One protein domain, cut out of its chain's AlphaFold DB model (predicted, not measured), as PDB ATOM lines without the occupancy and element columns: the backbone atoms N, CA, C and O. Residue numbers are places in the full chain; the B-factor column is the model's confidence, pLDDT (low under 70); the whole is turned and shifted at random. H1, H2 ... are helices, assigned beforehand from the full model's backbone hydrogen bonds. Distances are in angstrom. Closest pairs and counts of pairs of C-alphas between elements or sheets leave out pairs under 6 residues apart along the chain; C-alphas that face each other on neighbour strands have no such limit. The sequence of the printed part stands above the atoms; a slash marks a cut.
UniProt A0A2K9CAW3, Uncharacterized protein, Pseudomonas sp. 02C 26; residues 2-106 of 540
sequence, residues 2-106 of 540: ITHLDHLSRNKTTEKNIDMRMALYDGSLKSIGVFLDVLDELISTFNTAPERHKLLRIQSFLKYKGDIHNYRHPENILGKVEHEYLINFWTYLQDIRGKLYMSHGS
ATOM      1  N   ILE A   2      67.645  16.100 149.734       77.19
ATOM      2  CA  ILE A   2      67.410  17.459 150.258       77.19
ATOM      3  C   ILE A   2      68.685  18.273 150.091       77.19
ATOM      4  O   ILE A   2      69.751  17.827 150.505       77.19
ATOM      5  N   THR A   3      68.557  19.452 149.496       80.00
ATOM      6  CA  THR A   3      69.659  20.402 149.292       80.00
ATOM      7  C   THR A   3      69.461  21.700 150.067       80.00
ATOM      8  O   THR A   3      70.394  22.488 150.161       80.00
ATOM      9  N   HIS A   4      68.267  21.916 150.626       88.00
ATOM     10  CA  HIS A   4      67.910  23.132 151.345       88.00
ATOM     11  C   HIS A   4      66.812  22.863 152.384       88.00
ATOM     12  O   HIS A   4      65.879  22.097 152.125       88.00
ATOM     13  N   LEU A   5      66.914  23.512 153.542       89.19
ATOM     14  CA  LEU A   5      65.873  23.593 154.567       89.19
ATOM     15  C   LEU A   5      65.554  25.061 154.851       89.19
ATOM     16  O   LEU A   5      66.449  25.901 154.869       89.19
ATOM     17  N   ASP A   6      64.277  25.358 155.060       89.19
ATOM     18  CA  ASP A   6      63.815  26.731 155.265       89.19
ATOM     19  C   ASP A   6      64.033  27.173 156.714       89.19
ATOM     20  O   ASP A   6      64.138  26.338 157.613       89.19
ATOM     21  N   HIS A   7      64.056  28.488 156.924       89.69
ATOM     22  CA  HIS A   7      64.096  29.112 158.244       89.69
ATOM     23  C   HIS A   7      62.711  29.628 158.643       89.69
ATOM     24  O   HIS A   7      61.924  30.048 157.792       89.69
ATOM     25  N   LEU A   8      62.427  29.646 159.946       91.31
ATOM     26  CA  LEU A   8      61.230  30.298 160.474       91.31
ATOM     27  C   LEU A   8      61.386  31.820 160.375       91.31
ATOM     28  O   LEU A   8      62.456  32.361 160.643       91.31
ATOM     29  N   SER A   9      60.306  32.535 160.063       89.88
ATOM     30  CA  SER A   9      60.285  33.993 160.210       89.88
ATOM     31  C   SER A   9      60.237  34.362 161.693       89.88
ATOM     32  O   SER A   9      59.187  34.257 162.332       89.88
ATOM     33  N   ARG A  10      61.375  34.784 162.246       91.56
ATOM     34  CA  ARG A  10      61.538  34.968 163.692       91.56
ATOM     35  C   ARG A  10      61.134  36.349 164.188       91.56
ATOM     36  O   ARG A  10      61.446  37.366 163.575       91.56
ATOM     37  N   ASN A  11      60.515  36.382 165.368       93.69
ATOM     38  CA  ASN A  11      60.269  37.605 166.129       93.69
ATOM     39  C   ASN A  11      60.847  37.453 167.540       93.69
ATOM     40  O   ASN A  11      60.196  36.921 168.439       93.69
ATOM     41  N   LYS A  12      62.074  37.956 167.739       92.81
ATOM     42  CA  LYS A  12      62.804  37.831 169.013       92.81
ATOM     43  C   LYS A  12      62.069  38.460 170.200       92.81
ATOM     44  O   LYS A  12      62.229  38.002 171.328       92.81
ATOM     45  N   THR A  13      61.256  39.489 169.963       93.19
ATOM     46  CA  THR A  13      60.438  40.116 171.011       93.19
ATOM     47  C   THR A  13      59.326  39.174 171.459       93.19
ATOM     48  O   THR A  13      59.153  38.956 172.656       93.19
ATOM     49  N   THR A  14      58.611  38.569 170.508       91.94
ATOM     50  CA  THR A  14      57.563  37.582 170.796       91.94
ATOM     51  C   THR A  14      58.141  36.329 171.454       91.94
ATOM     52  O   THR A  14      57.595  35.875 172.454       91.94
ATOM     53  N   GLU A  15      59.281  35.822 170.970       92.38
ATOM     54  CA  GLU A  15      60.012  34.700 171.586       92.38
ATOM     55  C   GLU A  15      60.348  34.987 173.054       92.38
ATOM     56  O   GLU A  15      59.995  34.207 173.936       92.38
ATOM     57  N   LYS A  16      60.955  36.150 173.336       91.69
ATOM     58  CA  LYS A  16      61.305  36.561 174.701       91.69
ATOM     59  C   LYS A  16      60.073  36.686 175.602       91.69
ATOM     60  O   LYS A  16      60.140  36.319 176.772       91.69
ATOM     61  N   ASN A  17      58.962  37.202 175.077       90.19
ATOM     62  CA  ASN A  17      57.716  37.326 175.831       90.19
ATOM     63  C   ASN A  17      57.115  35.958 176.165       90.19
ATOM     64  O   ASN A  17      56.683  35.762 177.301       90.19
ATOM     65  N   ILE A  18      57.117  35.020 175.213       87.38
ATOM     66  CA  ILE A  18      56.680  33.642 175.459       87.38
ATOM     67  C   ILE A  18      57.561  33.010 176.538       87.38
ATOM     68  O   ILE A  18      57.036  32.553 177.549       87.38
ATOM     69  N   ASP A  19      58.883  33.055 176.366       87.62
ATOM     70  CA  ASP A  19      59.844  32.456 177.297       87.62
ATOM     71  C   ASP A  19      59.695  33.022 178.715       87.62
ATOM     72  O   ASP A  19      59.646  32.271 179.686       87.62
ATOM     73  N   MET A  20      59.560  34.346 178.844       86.88
ATOM     74  CA  MET A  20      59.381  35.013 180.134       86.88
ATOM     75  C   MET A  20      58.067  34.613 180.809       86.88
ATOM     76  O   MET A  20      58.064  34.273 181.991       86.88
ATOM     77  N   ARG A  21      56.942  34.666 180.085       85.06
ATOM     78  CA  ARG A  21      55.631  34.350 180.669       85.06
ATOM     79  C   ARG A  21      55.524  32.880 181.052       85.06
ATOM     80  O   ARG A  21      54.950  32.574 182.091       85.06
ATOM     81  N   MET A  22      56.111  32.001 180.246       77.25
ATOM     82  CA  MET A  22      56.194  30.578 180.555       77.25
ATOM     83  C   MET A  22      57.031  30.357 181.810       77.25
ATOM     84  O   MET A  22      56.496  29.847 182.786       77.25
ATOM     85  N   ALA A  23      58.263  30.876 181.862       80.25
ATOM     86  CA  ALA A  23      59.133  30.737 183.029       80.25
ATOM     87  C   ALA A  23      58.495  31.235 184.338       80.25
ATOM     88  O   ALA A  23      58.731  30.655 185.396       80.25
ATOM     89  N   LEU A  24      57.676  32.290 184.277       77.56
ATOM     90  CA  LEU A  24      56.934  32.800 185.433       77.56
ATOM     91  C   LEU A  24      55.760  31.904 185.850       77.56
ATOM     92  O   LEU A  24      55.417  31.878 187.030       77.56
ATOM     93  N   TYR A  25      55.137  31.196 184.908       71.19
ATOM     94  CA  TYR A  25      53.957  30.371 185.160       71.19
ATOM     95  C   TYR A  25      54.302  28.930 185.558       71.19
ATOM     96  O   TYR A  25      53.745  28.410 186.521       71.19
ATOM     97  N   ASP A  26      55.211  28.277 184.830       65.38
ATOM     98  CA  ASP A  26      55.544  26.857 185.010       65.38
ATOM     99  C   ASP A  26      56.942  26.622 185.617       65.38
ATOM    100  O   ASP A  26      57.328  25.475 185.855       65.38
ATOM    101  N   GLY A  27      57.712  27.687 185.877       60.47
ATOM    102  CA  GLY A  27      59.090  27.595 186.372       60.47
ATOM    103  C   GLY A  27      60.079  27.007 185.355       60.47
ATOM    104  O   GLY A  27      61.219  26.690 185.704       60.47
ATOM    105  N   SER A  28      59.663  26.824 184.101       63.53
ATOM    106  CA  SER A  28      60.457  26.226 183.035       63.53
ATOM    107  C   SER A  28      61.409  27.256 182.437       63.53
ATOM    108  O   SER A  28      61.004  28.249 181.844       63.53
ATOM    109  N   LEU A  29      62.710  26.977 182.505       67.19
ATOM    110  CA  LEU A  29      63.753  27.780 181.848       67.19
ATOM    111  C   LEU A  29      63.983  27.370 180.384       67.19
ATOM    112  O   LEU A  29      65.060  27.574 179.821       67.19
ATOM    113  N   LYS A  30      62.997  26.718 179.771       75.31
ATOM    114  CA  LYS A  30      63.068  26.279 178.381       75.31
ATOM    115  C   LYS A  30      62.774  27.469 177.467       75.31
ATOM    116  O   LYS A  30      61.675  28.009 177.523       75.31
ATOM    117  N   SER A  31      63.739  27.838 176.621       84.19
ATOM    118  CA  SER A  31      63.652  29.007 175.736       84.19
ATOM    119  C   SER A  31      63.498  28.623 174.263       84.19
ATOM    120  O   SER A  31      64.354  27.921 173.713       84.19
ATOM    121  N   ILE A  32      62.448  29.147 173.623       87.12
ATOM    122  CA  ILE A  32      62.205  29.020 172.180       87.12
ATOM    123  C   ILE A  32      63.298  29.748 171.411       87.12
ATOM    124  O   ILE A  32      63.799  29.221 170.419       87.12
ATOM    125  N   GLY A  33      63.697  30.932 171.885       88.56
ATOM    126  CA  GLY A  33      64.740  31.729 171.245       88.56
ATOM    127  C   GLY A  33      66.064  30.973 171.157       88.56
ATOM    128  O   GLY A  33      66.620  30.833 170.069       88.56
ATOM    129  N   VAL A  34      66.520  30.395 172.275       87.50
ATOM    130  CA  VAL A  34      67.760  29.596 172.314       87.50
ATOM    131  C   VAL A  34      67.643  28.342 171.448       87.50
ATOM    132  O   VAL A  34      68.588  27.973 170.752       87.50
ATOM    133  N   PHE A  35      66.491  27.671 171.473       90.19
ATOM    134  CA  PHE A  35      66.269  26.498 170.635       90.19
ATOM    135  C   PHE A  35      66.338  26.833 169.138       90.19
ATOM    136  O   PHE A  35      66.997  26.113 168.384       90.19
ATOM    137  N   LEU A  36      65.690  27.923 168.717       91.31
ATOM    138  CA  LEU A  36      65.706  28.387 167.333       91.31
ATOM    139  C   LEU A  36      67.086  28.886 166.907       91.31
ATOM    140  O   LEU A  36      67.474  28.606 165.783       91.31
ATOM    141  N   ASP A  37      67.851  29.538 167.789       91.88
ATOM    142  CA  ASP A  37      69.231  29.946 167.490       91.88
ATOM    143  C   ASP A  37      70.098  28.735 167.106       91.88
ATOM    144  O   ASP A  37      70.763  28.745 166.071       91.88
ATOM    145  N   VAL A  38      70.029  27.651 167.890       91.62
ATOM    146  CA  VAL A  38      70.771  26.415 167.592       91.62
ATOM    147  C   VAL A  38      70.246  25.746 166.319       91.62
ATOM    148  O   VAL A  38      71.031  25.261 165.504       91.62
ATOM    149  N   LEU A  39      68.924  25.701 166.130       92.38
ATOM    150  CA  LEU A  39      68.333  25.094 164.938       92.38
ATOM    151  C   LEU A  39      68.719  25.858 163.661       92.38
ATOM    152  O   LEU A  39      69.103  25.223 162.679       92.38
ATOM    153  N   ASP A  40      68.667  27.190 163.686       93.44
ATOM    154  CA  ASP A  40      69.050  28.061 162.572       93.44
ATOM    155  C   ASP A  40      70.533  27.910 162.225       93.44
ATOM    156  O   ASP A  40      70.880  27.850 161.045       93.44
ATOM    157  N   GLU A  41      71.415  27.789 163.222       94.62
ATOM    158  CA  GLU A  41      72.842  27.540 162.996       94.62
ATOM    159  C   GLU A  41      73.076  26.180 162.320       94.62
ATOM    160  O   GLU A  41      73.823  26.075 161.338       94.62
ATOM    161  N   LEU A  42      72.400  25.130 162.799       93.44
ATOM    162  CA  LEU A  42      72.491  23.794 162.208       93.44
ATOM    163  C   LEU A  42      71.962  23.773 160.766       93.44
ATOM    164  O   LEU A  42      72.593  23.165 159.896       93.44
ATOM    165  N   ILE A  43      70.838  24.448 160.501       94.25
ATOM    166  CA  ILE A  43      70.254  24.574 159.159       94.25
ATOM    167  C   ILE A  43      71.177  25.381 158.242       94.25
ATOM    168  O   ILE A  43      71.477  24.919 157.146       94.25
ATOM    169  N   SER A  44      71.706  26.518 158.696       94.00
ATOM    170  CA  SER A  44      72.635  27.350 157.914       94.00
ATOM    171  C   SER A  44      73.896  26.570 157.535       94.00
ATOM    172  O   SER A  44      74.342  26.595 156.383       94.00
ATOM    173  N   THR A  45      74.438  25.804 158.486       92.81
ATOM    174  CA  THR A  45      75.602  24.933 158.270       92.81
ATOM    175  C   THR A  45      75.318  23.856 157.222       92.81
ATOM    176  O   THR A  45      76.185  23.531 156.407       92.81
ATOM    177  N   PHE A  46      74.110  23.289 157.230       93.00
ATOM    178  CA  PHE A  46      73.677  22.320 156.228       93.00
ATOM    179  C   PHE A  46      73.449  22.971 154.857       93.00
ATOM    180  O   PHE A  46      73.992  22.480 153.874       93.00
ATOM    181  N   ASN A  47      72.722  24.087 154.787       93.62
ATOM    182  CA  ASN A  47      72.406  24.781 153.536       93.62
ATOM    183  C   ASN A  47      73.669  25.279 152.812       93.62
ATOM    184  O   ASN A  47      73.719  25.265 151.586       93.62
ATOM    185  N   THR A  48      74.711  25.664 153.556       93.00
ATOM    186  CA  THR A  48      76.004  26.083 152.982       93.00
ATOM    187  C   THR A  48      76.774  24.910 152.363       93.00
ATOM    188  O   THR A  48      77.477  25.073 151.370       93.00
ATOM    189  N   ALA A  49      76.665  23.719 152.956       90.25
ATOM    190  CA  ALA A  49      77.369  22.519 152.512       90.25
ATOM    191  C   ALA A  49      76.524  21.268 152.823       90.25
ATOM    192  O   ALA A  49      76.691  20.681 153.905       90.25
ATOM    193  N   PRO A  50      75.624  20.863 151.899       87.56
ATOM    194  CA  PRO A  50      74.620  19.823 152.132       87.56
ATOM    195  C   PRO A  50      75.228  18.420 152.242       87.56
ATOM    196  O   PRO A  50      75.314  17.663 151.278       87.56
ATOM    197  N   GLU A  51      75.647  18.045 153.449       86.88
ATOM    198  CA  GLU A  51      76.242  16.738 153.736       86.88
ATOM    199  C   GLU A  51      75.360  15.899 154.666       86.88
ATOM    200  O   GLU A  51      74.758  16.391 155.625       86.88
ATOM    201  N   ARG A  52      75.354  14.580 154.441       81.69
ATOM    202  CA  ARG A  52      74.512  13.625 155.181       81.69
ATOM    203  C   ARG A  52      74.681  13.707 156.699       81.69
ATOM    204  O   ARG A  52      73.700  13.651 157.432       81.69
ATOM    205  N   HIS A  53      75.912  13.828 157.194       83.38
ATOM    206  CA  HIS A  53      76.163  13.849 158.636       83.38
ATOM    207  C   HIS A  53      75.642  15.131 159.314       83.38
ATOM    208  O   HIS A  53      75.268  15.080 160.484       83.38
ATOM    209  N   LYS A  54      75.562  16.260 158.593       87.00
ATOM    210  CA  LYS A  54      74.965  17.517 159.085       87.00
ATOM    211  C   LYS A  54      73.448  17.401 159.180       87.00
ATOM    212  O   LYS A  54      72.864  17.764 160.196       87.00
ATOM    213  N   LEU A  55      72.832  16.771 158.184       85.19
ATOM    214  CA  LEU A  55      71.403  16.468 158.194       85.19
ATOM    215  C   LEU A  55      71.020  15.546 159.372       85.19
ATOM    216  O   LEU A  55      70.048  15.805 160.081       85.19
ATOM    217  N   LEU A  56      71.844  14.528 159.658       81.44
ATOM    218  CA  LEU A  56      71.672  13.648 160.824       81.44
ATOM    219  C   LEU A  56      71.816  14.385 162.168       81.44
ATOM    220  O   LEU A  56      71.168  13.998 163.144       81.44
ATOM    221  N   ARG A  57      72.636  15.446 162.241       85.19
ATOM    222  CA  ARG A  57      72.739  16.294 163.442       85.19
ATOM    223  C   ARG A  57      71.447  17.067 163.685       85.19
ATOM    224  O   ARG A  57      70.969  17.048 164.815       85.19
ATOM    225  N   ILE A  58      70.850  17.657 162.643       88.25
ATOM    226  CA  ILE A  58      69.542  18.333 162.739       88.25
ATOM    227  C   ILE A  58      68.473  17.333 163.199       88.25
ATOM    228  O   ILE A  58      67.758  17.585 164.168       88.25
ATOM    229  N   GLN A  59      68.410  16.154 162.571       81.88
ATOM    230  CA  GLN A  59      67.469  15.098 162.954       81.88
ATOM    231  C   GLN A  59      67.652  14.656 164.414       81.88
ATOM    232  O   GLN A  59      66.673  14.511 165.145       81.88
ATOM    233  N   SER A  60      68.895  14.466 164.865       78.06
ATOM    234  CA  SER A  60      69.188  14.104 166.257       78.06
ATOM    235  C   SER A  60      68.781  15.217 167.221       78.06
ATOM    236  O   SER A  60      68.154  14.942 168.242       78.06
ATOM    237  N   PHE A  61      69.073  16.474 166.883       83.56
ATOM    238  CA  PHE A  61      68.664  17.627 167.677       83.56
ATOM    239  C   PHE A  61      67.139  17.667 167.837       83.56
ATOM    240  O   PHE A  61      66.644  17.642 168.960       83.56
ATOM    241  N   LEU A  62      66.377  17.584 166.746       80.44
ATOM    242  CA  LEU A  62      64.911  17.578 166.800       80.44
ATOM    243  C   LEU A  62      64.321  16.343 167.498       80.44
ATOM    244  O   LEU A  62      63.231  16.430 168.062       80.44
ATOM    245  N   LYS A  63      65.024  15.205 167.492       69.81
ATOM    246  CA  LYS A  63      64.607  13.980 168.191       69.81
ATOM    247  C   LYS A  63      64.797  14.067 169.706       69.81
ATOM    248  O   LYS A  63      63.935  13.615 170.448       69.81
ATOM    249  N   TYR A  64      65.921  14.609 170.174       61.41
ATOM    250  CA  TYR A  64      66.255  14.651 171.607       61.41
ATOM    251  C   TYR A  64      65.868  15.965 172.291       61.41
ATOM    252  O   TYR A  64      65.831  16.039 173.519       61.41
ATOM    253  N   LYS A  65      65.641  17.013 171.497       64.00
ATOM    254  CA  LYS A  65      65.423  18.393 171.934       64.00
ATOM    255  C   LYS A  65      64.284  19.071 171.162       64.00
ATOM    256  O   LYS A  65      64.114  20.266 171.292       64.00
ATOM    257  N   GLY A  66      63.489  18.363 170.359       55.69
ATOM    258  CA  GLY A  66      62.354  18.989 169.662       55.69
ATOM    259  C   GLY A  66      61.120  19.206 170.541       55.69
ATOM    260  O   GLY A  66      60.275  20.025 170.204       55.69
ATOM    261  N   ASP A  67      61.035  18.528 171.686       59.31
ATOM    262  CA  ASP A  67      59.880  18.602 172.593       59.31
ATOM    263  C   ASP A  67      60.090  19.628 173.718       59.31
ATOM    264  O   ASP A  67      59.510  19.527 174.802       59.31
ATOM    265  N   ILE A  68      60.953  20.627 173.494       53.12
ATOM    266  CA  ILE A  68      61.286  21.638 174.509       53.12
ATOM    267  C   ILE A  68      60.033  22.421 174.942       53.12
ATOM    268  O   ILE A  68      60.016  22.999 176.022       53.12
ATOM    269  N   HIS A  69      58.935  22.350 174.196       57.47
ATOM    270  CA  HIS A  69      57.827  23.273 174.376       57.47
ATOM    271  C   HIS A  69      56.447  22.617 174.328       57.47
ATOM    272  O   HIS A  69      55.492  23.249 173.906       57.47
ATOM    273  N   ASN A  70      56.292  21.375 174.797       56.50
ATOM    274  CA  ASN A  70      54.948  20.829 175.037       56.50
ATOM    275  C   ASN A  70      54.305  21.549 176.246       56.50
ATOM    276  O   ASN A  70      54.247  21.023 177.357       56.50
ATOM    277  N   TYR A  71      53.973  22.826 176.048       59.97
ATOM    278  CA  TYR A  71      53.479  23.734 177.062       59.97
ATOM    279  C   TYR A  71      52.057  23.339 177.409       59.97
ATOM    280  O   TYR A  71      51.197  23.207 176.537       59.97
ATOM    281  N   ARG A  72      51.815  23.183 178.704       52.97
ATOM    282  CA  ARG A  72      50.468  23.030 179.237       52.97
ATOM    283  C   ARG A  72      49.861  24.435 179.313       52.97
ATOM    284  O   ARG A  72      50.371  25.270 180.050       52.97
ATOM    285  N   HIS A  73      48.789  24.678 178.570       55.41
ATOM    286  CA  HIS A  73      47.985  25.908 178.550       55.41
ATOM    287  C   HIS A  73      48.631  27.196 178.023       55.41
ATOM    288  O   HIS A  73      48.539  28.232 178.691       55.41
ATOM    289  N   PRO A  74      49.245  27.212 176.825       60.38
ATOM    290  CA  PRO A  74      49.717  28.461 176.240       60.38
ATOM    291  C   PRO A  74      48.611  29.518 176.130       60.38
ATOM    292  O   PRO A  74      48.877  30.688 176.361       60.38
ATOM    293  N   GLU A  75      47.368  29.135 175.847       61.81
ATOM    294  CA  GLU A  75      46.216  30.036 175.719       61.81
ATOM    295  C   GLU A  75      45.846  30.805 176.999       61.81
ATOM    296  O   GLU A  75      45.336  31.918 176.909       61.81
ATOM    297  N   ASN A  76      46.148  30.263 178.183       65.81
ATOM    298  CA  ASN A  76      45.840  30.917 179.461       65.81
ATOM    299  C   ASN A  76      46.932  31.904 179.907       65.81
ATOM    300  O   ASN A  76      46.745  32.655 180.861       65.81
ATOM    301  N   ILE A  77      48.088  31.877 179.242       74.25
ATOM    302  CA  ILE A  77      49.309  32.590 179.648       74.25
ATOM    303  C   ILE A  77      49.702  33.622 178.583       74.25
ATOM    304  O   ILE A  77      50.198  34.719 178.873       74.25
ATOM    305  N   LEU A  78      49.504  33.263 177.322       81.38
ATOM    306  CA  LEU A  78      49.973  33.995 176.162       81.38
ATOM    307  C   LEU A  78      48.860  34.846 175.568       81.38
ATOM    308  O   LEU A  78      47.694  34.463 175.548       81.38
ATOM    309  N   GLY A  79      49.232  36.019 175.060       82.38
ATOM    310  CA  GLY A  79      48.327  36.804 174.235       82.38
ATOM    311  C   GLY A  79      48.129  36.156 172.864       82.38
ATOM    312  O   GLY A  79      48.821  35.214 172.473       82.38
ATOM    313  N   LYS A  80      47.177  36.699 172.102       84.88
ATOM    314  CA  LYS A  80      46.828  36.204 170.762       84.88
ATOM    315  C   LYS A  80      48.041  36.136 169.822       84.88
ATOM    316  O   LYS A  80      48.216  35.141 169.129       84.88
ATOM    317  N   VAL A  81      48.899  37.159 169.846       87.31
ATOM    318  CA  VAL A  81      50.101  37.245 168.998       87.31
ATOM    319  C   VAL A  81      51.120  36.167 169.366       87.31
ATOM    320  O   VAL A  81      51.671  35.505 168.490       87.31
ATOM    321  N   GLU A  82      51.370  35.968 170.660       87.06
ATOM    322  CA  GLU A  82      52.255  34.910 171.143       87.06
ATOM    323  C   GLU A  82      51.711  33.509 170.805       87.06
ATOM    324  O   GLU A  82      52.474  32.617 170.435       87.06
ATOM    325  N   HIS A  83      50.391  33.323 170.883       82.50
ATOM    326  CA  HIS A  83      49.733  32.064 170.543       82.50
ATOM    327  C   HIS A  83      49.829  31.747 169.041       82.50
ATOM    328  O   HIS A  83      50.226  30.643 168.666       82.50
ATOM    329  N   GLU A  84      49.546  32.720 168.171       84.88
ATOM    330  CA  GLU A  84      49.725  32.588 166.719       84.88
ATOM    331  C   GLU A  84      51.187  32.287 166.359       84.88
ATOM    332  O   GLU A  84      51.466  31.409 165.539       84.88
ATOM    333  N   TYR A  85      52.139  32.951 167.024       88.75
ATOM    334  CA  TYR A  85      53.563  32.685 166.832       88.75
ATOM    335  C   TYR A  85      53.940  31.251 167.211       88.75
ATOM    336  O   TYR A  85      54.650  30.585 166.459       88.75
ATOM    337  N   LEU A  86      53.435  30.748 168.343       84.19
ATOM    338  CA  LEU A  86      53.635  29.354 168.728       84.19
ATOM    339  C   LEU A  86      53.069  28.395 167.688       84.19
ATOM    340  O   LEU A  86      53.754  27.448 167.310       84.19
ATOM    341  N   ILE A  87      51.846  28.625 167.202       79.56
ATOM    342  CA  ILE A  87      51.244  27.781 166.161       79.56
ATOM    343  C   ILE A  87      52.163  27.712 164.937       79.56
ATOM    344  O   ILE A  87      52.468  26.604 164.489       79.56
ATOM    345  N   ASN A  88      52.660  28.860 164.466       84.94
ATOM    346  CA  ASN A  88      53.583  28.946 163.334       84.94
ATOM    347  C   ASN A  88      54.903  28.216 163.599       84.94
ATOM    348  O   ASN A  88      55.360  27.449 162.753       84.94
ATOM    349  N   PHE A  89      55.486  28.402 164.783       87.06
ATOM    350  CA  PHE A  89      56.690  27.694 165.216       87.06
ATOM    351  C   PHE A  89      56.513  26.172 165.148       87.06
ATOM    352  O   PHE A  89      57.362  25.459 164.610       87.06
ATOM    353  N   TRP A  90      55.388  25.657 165.638       78.94
ATOM    354  CA  TRP A  90      55.122  24.225 165.598       78.94
ATOM    355  C   TRP A  90      54.875  23.689 164.193       78.94
ATOM    356  O   TRP A  90      55.301  22.575 163.890       78.94
ATOM    357  N   THR A  91      54.153  24.437 163.358       80.62
ATOM    358  CA  THR A  91      53.928  24.070 161.952       80.62
ATOM    359  C   THR A  91      55.263  23.988 161.218       80.62
ATOM    360  O   THR A  91      55.566  22.965 160.618       80.62
ATOM    361  N   TYR A  92      56.129  24.982 161.411       87.12
ATOM    362  CA  TYR A  92      57.494  24.976 160.893       87.12
ATOM    363  C   TYR A  92      58.309  23.753 161.343       87.12
ATOM    364  O   TYR A  92      58.958  23.096 160.526       87.12
ATOM    365  N   LEU A  93      58.255  23.395 162.632       84.44
ATOM    366  CA  LEU A  93      58.935  22.197 163.126       84.44
ATOM    367  C   LEU A  93      58.404  20.910 162.494       84.44
ATOM    368  O   LEU A  93      59.187  19.999 162.220       84.44
ATOM    369  N   GLN A  94      57.093  20.827 162.272       76.94
ATOM    370  CA  GLN A  94      56.471  19.697 161.588       76.94
ATOM    371  C   GLN A  94      56.923  19.606 160.131       76.94
ATOM    372  O   GLN A  94      57.287  18.517 159.687       76.94
ATOM    373  N   ASP A  95      57.008  20.731 159.427       81.50
ATOM    374  CA  ASP A  95      57.460  20.770 158.035       81.50
ATOM    375  C   ASP A  95      58.926  20.337 157.902       81.50
ATOM    376  O   ASP A  95      59.264  19.516 157.044       81.50
ATOM    377  N   ILE A  96      59.810  20.812 158.790       86.06
ATOM    378  CA  ILE A  96      61.210  20.363 158.816       86.06
ATOM    379  C   ILE A  96      61.296  18.872 159.126       86.06
ATOM    380  O   ILE A  96      62.015  18.145 158.436       86.06
ATOM    381  N   ARG A  97      60.577  18.398 160.152       81.06
ATOM    382  CA  ARG A  97      60.532  16.971 160.505       81.06
ATOM    383  C   ARG A  97      60.067  16.137 159.316       81.06
ATOM    384  O   ARG A  97      60.727  15.154 158.993       81.06
ATOM    385  N   GLY A  98      59.009  16.566 158.630       75.44
ATOM    386  CA  GLY A  98      58.503  15.935 157.416       75.44
ATOM    387  C   GLY A  98      59.591  15.793 156.355       75.44
ATOM    388  O   GLY A  98      59.917  14.677 155.952       75.44
ATOM    389  N   LYS A  99      60.258  16.899 155.994       79.75
ATOM    390  CA  LYS A  99      61.376  16.886 155.036       79.75
ATOM    391  C   LYS A  99      62.477  15.910 155.478       79.75
ATOM    392  O   LYS A  99      62.858  15.015 154.724       79.75
ATOM    393  N   LEU A 100      62.962  16.019 156.716       78.56
ATOM    394  CA  LEU A 100      64.036  15.164 157.238       78.56
ATOM    395  C   LEU A 100      63.673  13.675 157.209       78.56
ATOM    396  O   LEU A 100      64.485  12.845 156.783       78.56
ATOM    397  N   TYR A 101      62.456  13.332 157.633       73.06
ATOM    398  CA  TYR A 101      62.005  11.948 157.698       73.06
ATOM    399  C   TYR A 101      61.719  11.352 156.318       73.06
ATOM    400  O   TYR A 101      62.003  10.173 156.124       73.06
ATOM    401  N   MET A 102      61.286  12.146 155.333       66.75
ATOM    402  CA  MET A 102      61.171  11.686 153.942       66.75
ATOM    403  C   MET A 102      62.505  11.218 153.356       66.75
ATOM    404  O   MET A 102      62.537  10.290 152.553       66.75
ATOM    405  N   SER A 103      63.616  11.858 153.732       62.66
ATOM    406  CA  SER A 103      64.928  11.492 153.187       62.66
ATOM    407  C   SER A 103      65.622  10.390 153.983       62.66
ATOM    408  O   SER A 103      66.295   9.545 153.388       62.66
ATOM    409  N   HIS A 104      65.496  10.400 155.316       64.00
ATOM    410  CA  HIS A 104      66.309   9.552 156.203       64.00
ATOM    411  C   HIS A 104      65.588   9.051 157.467       64.00
ATOM    412  O   HIS A 104      66.234   8.498 158.361       64.00
ATOM    413  N   GLY A 105      64.277   9.256 157.587       63.38
ATOM    414  CA  GLY A 105      63.493   8.755 158.714       63.38
ATOM    415  C   GLY A 105      63.289   7.249 158.627       63.38
ATOM    416  O   GLY A 105      63.123   6.695 157.541       63.38
ATOM    417  N   SER A 106      63.279   6.570 159.774       70.19
ATOM    418  CA  SER A 106      62.743   5.209 159.813       70.19
ATOM    419  C   SER A 106      61.219   5.257 159.691       70.19
ATOM    420  O   SER A 106      60.593   6.250 160.069       70.19
TER     421      SER A 106
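What this domain is: This is residues 2 to 106 of the 540 residues of an uncharacterized protein of Pseudomonas sp. 02C 26 (UniProt A0A2K9CAW3). A long helix, H5, runs the length of an elongated body, and the helical hairpin of H2 and H3 forms a layer over it, with H1 across one end beside the small H4. Before H1, residues 2 to 11 make an extended stretch along the long axis. The printed part has 105 residues, with five named helices in the order H1 H2 H3 H4 H5, no named strand, and the class all helix. It is compact, with a radius of gyration of the C-alphas of 14.4 A, and spans 41 by 25 by 20 A.

How they stand to each other: H5, residues 80 to 104, touches H3, residues 52 to 65, with its residues 97 to 100 alone, opposite ways at a steep tilt of 44 degrees; the closest C-alphas, of Gln 59 and Leu 100, are 6.7 A apart. H5 touches H1, residues 12 to 26, about perpendicular at 80 degrees, closest at the C-alphas of Thr 14 and Glu 82, 6.0 A. H2, residues 32 to 48, and H3 form a hairpin at a shallow tilt of 11 degrees, closest at the C-alphas of Phe 46 and Lys 54, 5.7 A. H1 and H2 form a hairpin too, at a steep tilt of 44 degrees, H2 touching with residues 32 to 33 alone; the C-alphas of Glu 15 and Gly 33 are closest, 5.6 A. H2 and H5 are near each other. H4, residues 74 to 77, and H1 only just touch, with 3 pairs of C-alphas within 8 A, the closest those of Arg 21 and Ile 77, 6.6 A. H1 and H3 are apart. The helix packing is mostly crossed, with 1 of 4 tilted pairs shallow. In H1, H2, H3 and H5 every O i to N i+4 pair is within hydrogen-bond range; H4 is too short for one.

Where its parts are: H5 measures 36.1 A, H2 23.8 A, H1 20.7 A and H3 19.6 A. H1 begins at C-alpha 12 (62.804, 37.831, 169.013), and H5 ends at C-alpha 104 (66.309, 9.552, 156.203).

The domain as a whole: The C-alphas farthest apart, of Ala 49 and Asn 76, are 42.3 A apart. The printed part has no cut, and no link is long. Mean pLDDT of the printed part is 80.6; residues 26 to 29, 63 to 76 and 102 to 105 are under 70.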